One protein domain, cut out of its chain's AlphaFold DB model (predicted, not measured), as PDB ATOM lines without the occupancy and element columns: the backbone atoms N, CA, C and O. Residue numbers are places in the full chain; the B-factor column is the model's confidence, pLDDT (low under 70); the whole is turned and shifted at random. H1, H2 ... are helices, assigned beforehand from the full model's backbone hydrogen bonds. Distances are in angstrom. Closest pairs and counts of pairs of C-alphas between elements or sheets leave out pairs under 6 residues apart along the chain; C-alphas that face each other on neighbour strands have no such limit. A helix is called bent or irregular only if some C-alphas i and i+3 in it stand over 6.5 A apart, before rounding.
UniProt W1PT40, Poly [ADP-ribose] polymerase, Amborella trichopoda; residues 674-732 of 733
ATOM      1  N   PRO A 674     -27.354   2.538  89.943       73.56
ATOM      2  CA  PRO A 674     -25.968   2.143  89.662       73.56
ATOM      3  C   PRO A 674     -25.115   1.897  90.914       73.56
ATOM      4  O   PRO A 674     -24.345   0.942  90.951       73.56
ATOM      5  N   VAL A 675     -25.286   2.707  91.967       72.38
ATOM      6  CA  VAL A 675     -24.555   2.547  93.240       72.38
ATOM      7  C   VAL A 675     -25.042   1.303  93.986       72.38
ATOM      8  O   VAL A 675     -24.238   0.554  94.537       72.38
ATOM      9  N   LEU A 676     -26.353   1.035  93.952       78.00
ATOM     10  CA  LEU A 676     -26.912  -0.211  94.478       78.00
ATOM     11  C   LEU A 676     -26.375  -1.433  93.719       78.00
ATOM     12  O   LEU A 676     -26.037  -2.433  94.349       78.00
ATOM     13  N   PHE A 677     -26.277  -1.347  92.391       81.06
ATOM     14  CA  PHE A 677     -25.852  -2.442  91.522       81.06
ATOM     15  C   PHE A 677     -24.364  -2.758  91.677       81.06
ATOM     16  O   PHE A 677     -24.041  -3.905  91.967       81.06
ATOM     17  N   ALA A 678     -23.480  -1.757  91.665       77.69
ATOM     18  CA  ALA A 678     -22.055  -1.940  91.965       77.69
ATOM     19  C   ALA A 678     -21.795  -2.548  93.366       77.69
ATOM     20  O   ALA A 678     -20.788  -3.222  93.591       77.69
ATOM     21  N   ALA A 679     -22.706  -2.342  94.325       80.00
ATOM     22  CA  ALA A 679     -22.591  -2.902  95.670       80.00
ATOM     23  C   ALA A 679     -23.133  -4.341  95.809       80.00
ATOM     24  O   ALA A 679     -22.593  -5.122  96.598       80.00
ATOM     25  N   ILE A 680     -24.175  -4.723  95.059       83.12
ATOM     26  CA  ILE A 680     -24.665  -6.118  95.008       83.12
ATOM     27  C   ILE A 680     -23.881  -6.987  94.017       83.12
ATOM     28  O   ILE A 680     -23.873  -8.198  94.196       83.12
ATOM     29  N   GLU A 681     -23.196  -6.401  93.030       80.12
ATOM     30  CA  GLU A 681     -22.474  -7.091  91.945       80.12
ATOM     31  C   GLU A 681     -21.551  -8.215  92.441       80.12
ATOM     32  O   GLU A 681     -21.513  -9.293  91.859       80.12
ATOM     33  N   LYS A 682     -20.865  -8.003  93.569       76.75
ATOM     34  CA  LYS A 682     -19.955  -8.991  94.181       76.75
ATOM     35  C   LYS A 682     -20.662 -10.124  94.946       76.75
ATOM     36  O   LYS A 682     -19.987 -10.947  95.555       76.75
ATOM     37  N   ASN A 683     -21.995 -10.141  94.965       79.25
ATOM     38  CA  ASN A 683     -22.831 -11.018  95.794       79.25
ATOM     39  C   ASN A 683     -23.981 -11.691  95.009       79.25
ATOM     40  O   ASN A 683     -24.871 -12.272  95.630       79.25
ATOM     41  N   ILE A 684     -23.998 -11.597  93.674       85.81
ATOM     42  CA  ILE A 684     -25.049 -12.149  92.796       85.81
ATOM     43  C   ILE A 684     -24.445 -13.041  91.702       85.81
ATOM     44  O   ILE A 684     -23.263 -12.917  91.381       85.81
ATOM     45  N   SER A 685     -25.242 -13.940  91.116       85.88
ATOM     46  CA  SER A 685     -24.800 -14.737  89.961       85.88
ATOM     47  C   SER A 685     -24.552 -13.841  88.740       85.88
ATOM     48  O   SER A 685     -25.287 -12.868  88.559       85.88
ATOM     49  N   PRO A 686     -23.626 -14.186  87.823       76.25
ATOM     50  CA  PRO A 686     -23.552 -13.545  86.510       76.25
ATOM     51  C   PRO A 686     -24.894 -13.565  85.762       76.25
ATOM     52  O   PRO A 686     -25.232 -12.591  85.106       76.25
ATOM     53  N   VAL A 687     -25.696 -14.626  85.923       80.69
ATOM     54  CA  VAL A 687     -27.038 -14.742  85.316       80.69
ATOM     55  C   VAL A 687     -28.029 -13.750  85.935       80.69
ATOM     56  O   VAL A 687     -28.835 -13.153  85.219       80.69
ATOM     57  N   ASP A 688     -27.945 -13.542  87.252       82.50
ATOM     58  CA  ASP A 688     -28.761 -12.565  87.977       82.50
ATOM     59  C   ASP A 688     -28.348 -11.142  87.604       82.50
ATOM     60  O   ASP A 688     -29.213 -10.299  87.375       82.50
ATOM     61  N   LYS A 689     -27.039 -10.881  87.470       84.56
ATOM     62  CA  LYS A 689     -26.506  -9.608  86.971       84.56
ATOM     63  C   LYS A 689     -27.051  -9.307  85.575       84.56
ATOM     64  O   LYS A 689     -27.684  -8.274  85.395       84.56
ATOM     65  N   ASP A 690     -26.922 -10.241  84.633       82.56
ATOM     66  CA  ASP A 690     -27.456 -10.110  83.269       82.56
ATOM     67  C   ASP A 690     -28.974  -9.859  83.253       82.56
ATOM     68  O   ASP A 690     -29.513  -9.192  82.367       82.56
ATOM     69  N   LEU A 691     -29.708 -10.424  84.216       86.81
ATOM     70  CA  LEU A 691     -31.148 -10.222  84.370       86.81
ATOM     71  C   LEU A 691     -31.484  -8.843  84.970       86.81
ATOM     72  O   LEU A 691     -32.419  -8.192  84.498       86.81
ATOM     73  N   LEU A 692     -30.705  -8.368  85.946       87.06
ATOM     74  CA  LEU A 692     -30.820  -7.015  86.499       87.06
ATOM     75  C   LEU A 692     -30.425  -5.941  85.486       87.06
ATOM     76  O   LEU A 692     -31.154  -4.962  85.363       87.06
ATOM     77  N   ASP A 693     -29.344  -6.125  84.729       84.25
ATOM     78  CA  ASP A 693     -28.892  -5.179  83.704       84.25
ATOM     79  C   ASP A 693     -29.900  -5.094  82.544       84.25
ATOM     80  O   ASP A 693     -30.182  -4.001  82.042       84.25
ATOM     81  N   ARG A 694     -30.559  -6.209  82.188       87.38
ATOM     82  CA  ARG A 694     -31.725  -6.195  81.282       87.38
ATOM     83  C   ARG A 694     -32.912  -5.441  81.878       87.38
ATOM     84  O   ARG A 694     -33.429  -4.549  81.216       87.38
ATOM     85  N   TYR A 695     -33.312  -5.716  83.122       84.94
ATOM     86  CA  TYR A 695     -34.400  -4.967  83.766       84.94
ATOM     87  C   TYR A 695     -34.065  -3.479  83.961       84.94
ATOM     88  O   TYR A 695     -34.950  -2.631  83.866       84.94
ATOM     89  N   TYR A 696     -32.799  -3.131  84.176       82.38
ATOM     90  CA  TYR A 696     -32.347  -1.748  84.264       82.38
ATOM     91  C   TYR A 696     -32.351  -1.059  82.898       82.38
ATOM     92  O   TYR A 696     -32.764   0.094  82.796       82.38
ATOM     93  N   THR A 697     -31.988  -1.778  81.837       84.50
ATOM     94  CA  THR A 697     -32.124  -1.311  80.451       84.50
ATOM     95  C   THR A 697     -33.595  -1.136  80.068       84.50
ATOM     96  O   THR A 697     -33.955  -0.125  79.470       84.50
ATOM     97  N   ASP A 698     -34.479  -2.051  80.472       82.94
ATOM     98  CA  ASP A 698     -35.933  -1.925  80.307       82.94
ATOM     99  C   ASP A 698     -36.507  -0.737  81.100       82.94
ATOM    100  O   ASP A 698     -37.421  -0.068  80.622       82.94
ATOM    101  N   PHE A 699     -35.951  -0.423  82.273       83.12
ATOM    102  CA  PHE A 699     -36.302   0.767  83.052       83.12
ATOM    103  C   PHE A 699     -35.813   2.063  82.381       83.12
ATOM    104  O   PHE A 699     -36.610   2.981  82.184       83.12
ATOM    105  N   LYS A 700     -34.545   2.129  81.946       68.12
ATOM    106  CA  LYS A 700     -33.995   3.255  81.159       68.12
ATOM    107  C   LYS A 700     -34.811   3.513  79.888       68.12
ATOM    108  O   LYS A 700     -35.144   4.652  79.577       68.12
ATOM    109  N   THR A 701     -35.189   2.440  79.190       81.19
ATOM    110  CA  THR A 701     -36.024   2.473  77.976       81.19
ATOM    111  C   THR A 701     -37.532   2.513  78.260       81.19
ATOM    112  O   THR A 701     -38.331   2.347  77.341       81.19
ATOM    113  N   LYS A 702     -37.936   2.798  79.510       75.75
ATOM    114  CA  LYS A 702     -39.319   3.092  79.943       75.75
ATOM    115  C   LYS A 702     -40.328   1.941  79.773       75.75
ATOM    116  O   LYS A 702     -41.527   2.163  79.912       75.75
ATOM    117  N   LYS A 703     -39.872   0.708  79.522       80.00
ATOM    118  CA  LYS A 703     -40.726  -0.491  79.391       80.00
ATOM    119  C   LYS A 703     -41.254  -1.004  80.734       80.00
ATOM    120  O   LYS A 703     -42.251  -1.718  80.760       80.00
ATOM    121  N   ILE A 704     -40.573  -0.683  81.838       79.00
ATOM    122  CA  ILE A 704     -40.994  -1.023  83.205       79.00
ATOM    123  C   ILE A 704     -40.883   0.208  84.117       79.00
ATOM    124  O   ILE A 704     -39.977   1.024  83.946       79.00
ATOM    125  N   THR A 705     -41.782   0.351  85.097       76.56
ATOM    126  CA  THR A 705     -41.717   1.467  86.062       76.56
ATOM    127  C   THR A 705     -40.622   1.243  87.109       76.56
ATOM    128  O   THR A 705     -40.053   0.153  87.223       76.56
ATOM    129  N   ARG A 706     -40.342   2.261  87.932       66.50
ATOM    130  CA  ARG A 706     -39.407   2.143  89.061       66.50
ATOM    131  C   ARG A 706     -39.878   1.116  90.096       66.50
ATOM    132  O   ARG A 706     -39.071   0.390  90.665       66.50
ATOM    133  N   GLU A 707     -41.178   1.038  90.331       72.50
ATOM    134  CA  GLU A 707     -41.829   0.124  91.271       72.50
ATOM    135  C   GLU A 707     -41.733  -1.302  90.731       72.50
ATOM    136  O   GLU A 707     -41.441  -2.232  91.479       72.50
ATOM    137  N   GLU A 708     -41.901  -1.458  89.419       77.19
ATOM    138  CA  GLU A 708     -41.736  -2.724  88.715       77.19
ATOM    139  C   GLU A 708     -40.271  -3.193  88.723       77.19
ATOM    140  O   GLU A 708     -40.006  -4.362  89.014       77.19
ATOM    141  N   LEU A 709     -39.309  -2.281  88.524       83.50
ATOM    142  CA  LEU A 709     -37.878  -2.545  88.719       83.50
ATOM    143  C   LEU A 709     -37.572  -2.948  90.170       83.50
ATOM    144  O   LEU A 709     -36.822  -3.893  90.383       83.50
ATOM    145  N   ILE A 710     -38.166  -2.294  91.174       79.50
ATOM    146  CA  ILE A 710     -37.967  -2.642  92.593       79.50
ATOM    147  C   ILE A 710     -38.558  -4.022  92.920       79.50
ATOM    148  O   ILE A 710     -37.904  -4.797  93.620       79.50
ATOM    149  N   LYS A 711     -39.743  -4.374  92.397       80.50
ATOM    150  CA  LYS A 711     -40.305  -5.736  92.514       80.50
ATOM    151  C   LYS A 711     -39.359  -6.763  91.890       80.50
ATOM    152  O   LYS A 711     -38.981  -7.723  92.552       80.50
ATOM    153  N   LYS A 712     -38.944  -6.538  90.640       83.25
ATOM    154  CA  LYS A 712     -38.042  -7.423  89.885       83.25
ATOM    155  C   LYS A 712     -36.685  -7.588  90.571       83.25
ATOM    156  O   LYS A 712     -36.226  -8.712  90.727       83.25
ATOM    157  N   LEU A 713     -36.096  -6.501  91.068       83.25
ATOM    158  CA  LEU A 713     -34.872  -6.526  91.866       83.25
ATOM    159  C   LEU A 713     -35.043  -7.411  93.108       83.25
ATOM    160  O   LEU A 713     -34.255  -8.330  93.308       83.25
ATOM    161  N   ARG A 714     -36.098  -7.196  93.905       85.75
ATOM    162  CA  ARG A 714     -36.385  -8.015  95.098       85.75
ATOM    163  C   ARG A 714     -36.633  -9.489  94.778       85.75
ATOM    164  O   ARG A 714     -36.269 -10.331  95.591       85.75
ATOM    165  N   LEU A 715     -37.219  -9.800  93.621       83.69
ATOM    166  CA  LEU A 715     -37.411 -11.176  93.153       83.69
ATOM    167  C   LEU A 715     -36.092 -11.855  92.754       83.69
ATOM    168  O   LEU A 715     -35.950 -13.047  92.997       83.69
ATOM    169  N   VAL A 716     -35.138 -11.112  92.180       81.75
ATOM    170  CA  VAL A 716     -33.837 -11.651  91.746       81.75
ATOM    171  C   VAL A 716     -32.848 -11.775  92.912       81.75
ATOM    172  O   VAL A 716     -32.282 -12.842  93.111       81.75
ATOM    173  N   ILE A 717     -32.652 -10.725  93.722       82.00
ATOM    174  CA  ILE A 717     -31.622 -10.734  94.787       82.00
ATOM    175  C   ILE A 717     -32.149 -11.088  96.182       82.00
ATOM    176  O   ILE A 717     -31.369 -11.356  97.094       82.00
ATOM    177  N   GLY A 718     -33.469 -11.069  96.373       80.38
ATOM    178  CA  GLY A 718     -34.109 -11.262  97.672       80.38
ATOM    179  C   GLY A 718     -33.960 -10.067  98.623       80.38
ATOM    180  O   GLY A 718     -32.910  -9.429  98.731       80.38
ATOM    181  N   ASP A 719     -35.005  -9.800  99.412       75.81
ATOM    182  CA  ASP A 719     -34.985  -8.725 100.417       75.81
ATOM    183  C   ASP A 719     -33.851  -8.883 101.450       75.81
ATOM    184  O   ASP A 719     -33.363  -7.888 101.980       75.81
ATOM    185  N   LYS A 720     -33.380 -10.112 101.721       75.75
ATOM    186  CA  LYS A 720     -32.265 -10.362 102.653       75.75
ATOM    187  C   LYS A 720     -30.968  -9.687 102.197       75.75
ATOM    188  O   LYS A 720     -30.401  -8.921 102.975       75.75
ATOM    189  N   LEU A 721     -30.532  -9.944 100.958       77.69
ATOM    190  CA  LEU A 721     -29.296  -9.379 100.409       77.69
ATOM    191  C   LEU A 721     -29.438  -7.869 100.188       77.69
ATOM    192  O   LEU A 721     -28.542  -7.103 100.547       77.69
ATOM    193  N   LEU A 722     -30.601  -7.429  99.691       79.50
ATOM    194  CA  LEU A 722     -30.923  -6.010  99.539       79.50
ATOM    195  C   LEU A 722     -30.804  -5.253 100.874       79.50
ATOM    196  O   LEU A 722     -30.154  -4.210 100.933       79.50
ATOM    197  N   ILE A 723     -31.371  -5.785 101.962       77.31
ATOM    198  CA  ILE A 723     -31.316  -5.156 103.292       77.31
ATOM    199  C   ILE A 723     -29.894  -5.167 103.872       77.31
ATOM    200  O   ILE A 723     -29.508  -4.179 104.497       77.31
ATOM    201  N   SER A 724     -29.095  -6.227 103.683       75.56
ATOM    202  CA  SER A 724     -27.691  -6.214 104.129       75.56
ATOM    203  C   SER A 724     -26.846  -5.209 103.348       75.56
ATOM    204  O   SER A 724     -26.080  -4.465 103.957       75.56
ATOM    205  N   THR A 725     -27.019  -5.120 102.028       74.38
ATOM    206  CA  THR A 725     -26.261  -4.177 101.196       74.38
ATOM    207  C   THR A 725     -26.647  -2.731 101.500       74.38
ATOM    208  O   THR A 725     -25.762  -1.902 101.697       74.38
ATOM    209  N   LEU A 726     -27.942  -2.431 101.660       71.31
ATOM    210  CA  LEU A 726     -28.401  -1.108 102.099       71.31
ATOM    211  C   LEU A 726     -27.809  -0.719 103.464       71.31
ATOM    212  O   LEU A 726     -27.306   0.391 103.600       71.31
ATOM    213  N   LYS A 727     -27.781  -1.632 104.445       72.50
ATOM    214  CA  LYS A 727     -27.151  -1.376 105.754       72.50
ATOM    215  C   LYS A 727     -25.642  -1.139 105.661       72.50
ATOM    216  O   LYS A 727     -25.137  -0.231 106.309       72.50
ATOM    217  N   ASN A 728     -24.932  -1.918 104.846       69.00
ATOM    218  CA  ASN A 728     -23.483  -1.773 104.667       69.00
ATOM    219  C   ASN A 728     -23.101  -0.453 103.974       69.00
ATOM    220  O   ASN A 728     -22.006   0.056 104.193       69.00
ATOM    221  N   LEU A 729     -24.000   0.106 103.158       63.47
ATOM    222  CA  LEU A 729     -23.827   1.412 102.513       63.47
ATOM    223  C   LEU A 729     -24.246   2.561 103.445       63.47
ATOM    224  O   LEU A 729     -23.570   3.580 103.493       63.47
ATOM    225  N   GLN A 730     -25.283   2.363 104.266       61.12
ATOM    226  CA  GLN A 730     -25.667   3.283 105.349       61.12
ATOM    227  C   GLN A 730     -24.646   3.353 106.500       61.12
ATOM    228  O   GLN A 730     -24.707   4.283 107.289       61.12
ATOM    229  N   GLY A 731     -23.734   2.382 106.614       50.38
ATOM    230  CA  GLY A 731     -22.587   2.411 107.533       50.38
ATOM    231  C   GLY A 731     -21.290   2.941 106.905       50.38
ATOM    232  O   GLY A 731     -20.216   2.724 107.463       50.38
ATOM    233  N   ARG A 732     -21.373   3.551 105.715       43.94
ATOM    234  CA  ARG A 732     -20.260   4.163 104.961       43.94
ATOM    235  C   ARG A 732     -20.587   5.587 104.475       43.94
ATOM    236  O   ARG A 732     -19.877   6.117 103.622       43.94
TER     237      ARG A 732
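Overview. This is residues 674 to 732 of the 733 residues of the protein "Poly [ADP-ribose] polymerase" of Amborella trichopoda (UniProt W1PT40). A helical hairpin of H2 and H3a makes one side of this small domain; at a sharp bend in the long helix H3 the chain turns from the hairpin into the arm H3b, which packs steeply across H1. The four rods H1, H2, H3a and H3b sit at the corners of a four-sided ring, with H2 at shallow tilts of 13 degrees to H1 and 7 degrees to H3a, running the opposite way to both, and H3b turned steeply across H1 and H3a. The printed part has 59 residues with three named helices, H1, H2 and H3 in that order, and no named strand; the class is all helix. The whole is compact, with a radius of gyration of the C-alphas of 11.3 A, and only just elongated, with spans of 33 by 22 by 17 A.

Arrangement. The longest helix, H3, residues 706 to 730, was assigned as one helix by its hydrogen bonds but is bent: C-alphas 716 and 719 are 9.2 A apart. Its arms H3a, residues 706 to 716, and H3b, residues 719 to 730, stand at a steep tilt of 68 degrees, only just short of about perpendicular. The arms are close but not clearly touching; their closest C-alphas, those of Arg 714 and Leu 722, are 7.3 A apart. H2, residues 686 to 700, touches H3a, and the closest C-alphas, those of Asp 688 and Val 716, are 6.4 A apart. H2 and H3a form a helical hairpin, running opposite ways at a shallow tilt of 7 degrees. H1, residues 674 to 683, touches H3b, which meets it with residues 721 to 726 alone; the closest C-alphas, those of Ile 680 and Thr 725, are 6.7 A apart. H1 and H3b run opposite ways at a steep tilt of 62 degrees. H1 and H2 are close but not clearly touching, with the C-alphas of Glu 681 and Lys 689 closest at 6.9 A, and they run opposite ways at a shallow tilt of 13 degrees. H1 and H3a are apart, and so are H2 and H3b. Each O i to N i+4 pair is within hydrogen-bond range in H2, H3a and H3b, and 4 of 6 are in H1.

Along the chain. H3a measures 15.1 A from first to last C-alpha and H3b 16.0 A, ending at C-alpha 730 at (-25.667, 3.283, 105.349). H2 measures 20.5 A and begins at C-alpha 686 at (-23.552, -13.545, 86.510). H1 measures 14.9 A and begins at C-alpha 674 at (-25.968, 2.143, 89.662); it is irregular, but only just: C-alphas 679 and 682 are 6.8 A apart.

Size, cuts and confidence. The two C-alphas farthest apart, those of Lys 703 and Gly 731, are 33.6 A apart. The printed part has no cut, and the links H1 to H2 and H2 to H3 are tight. The mean pLDDT of the printed part is 77.8; residues 700, 706 and 728 to 732 are under 70.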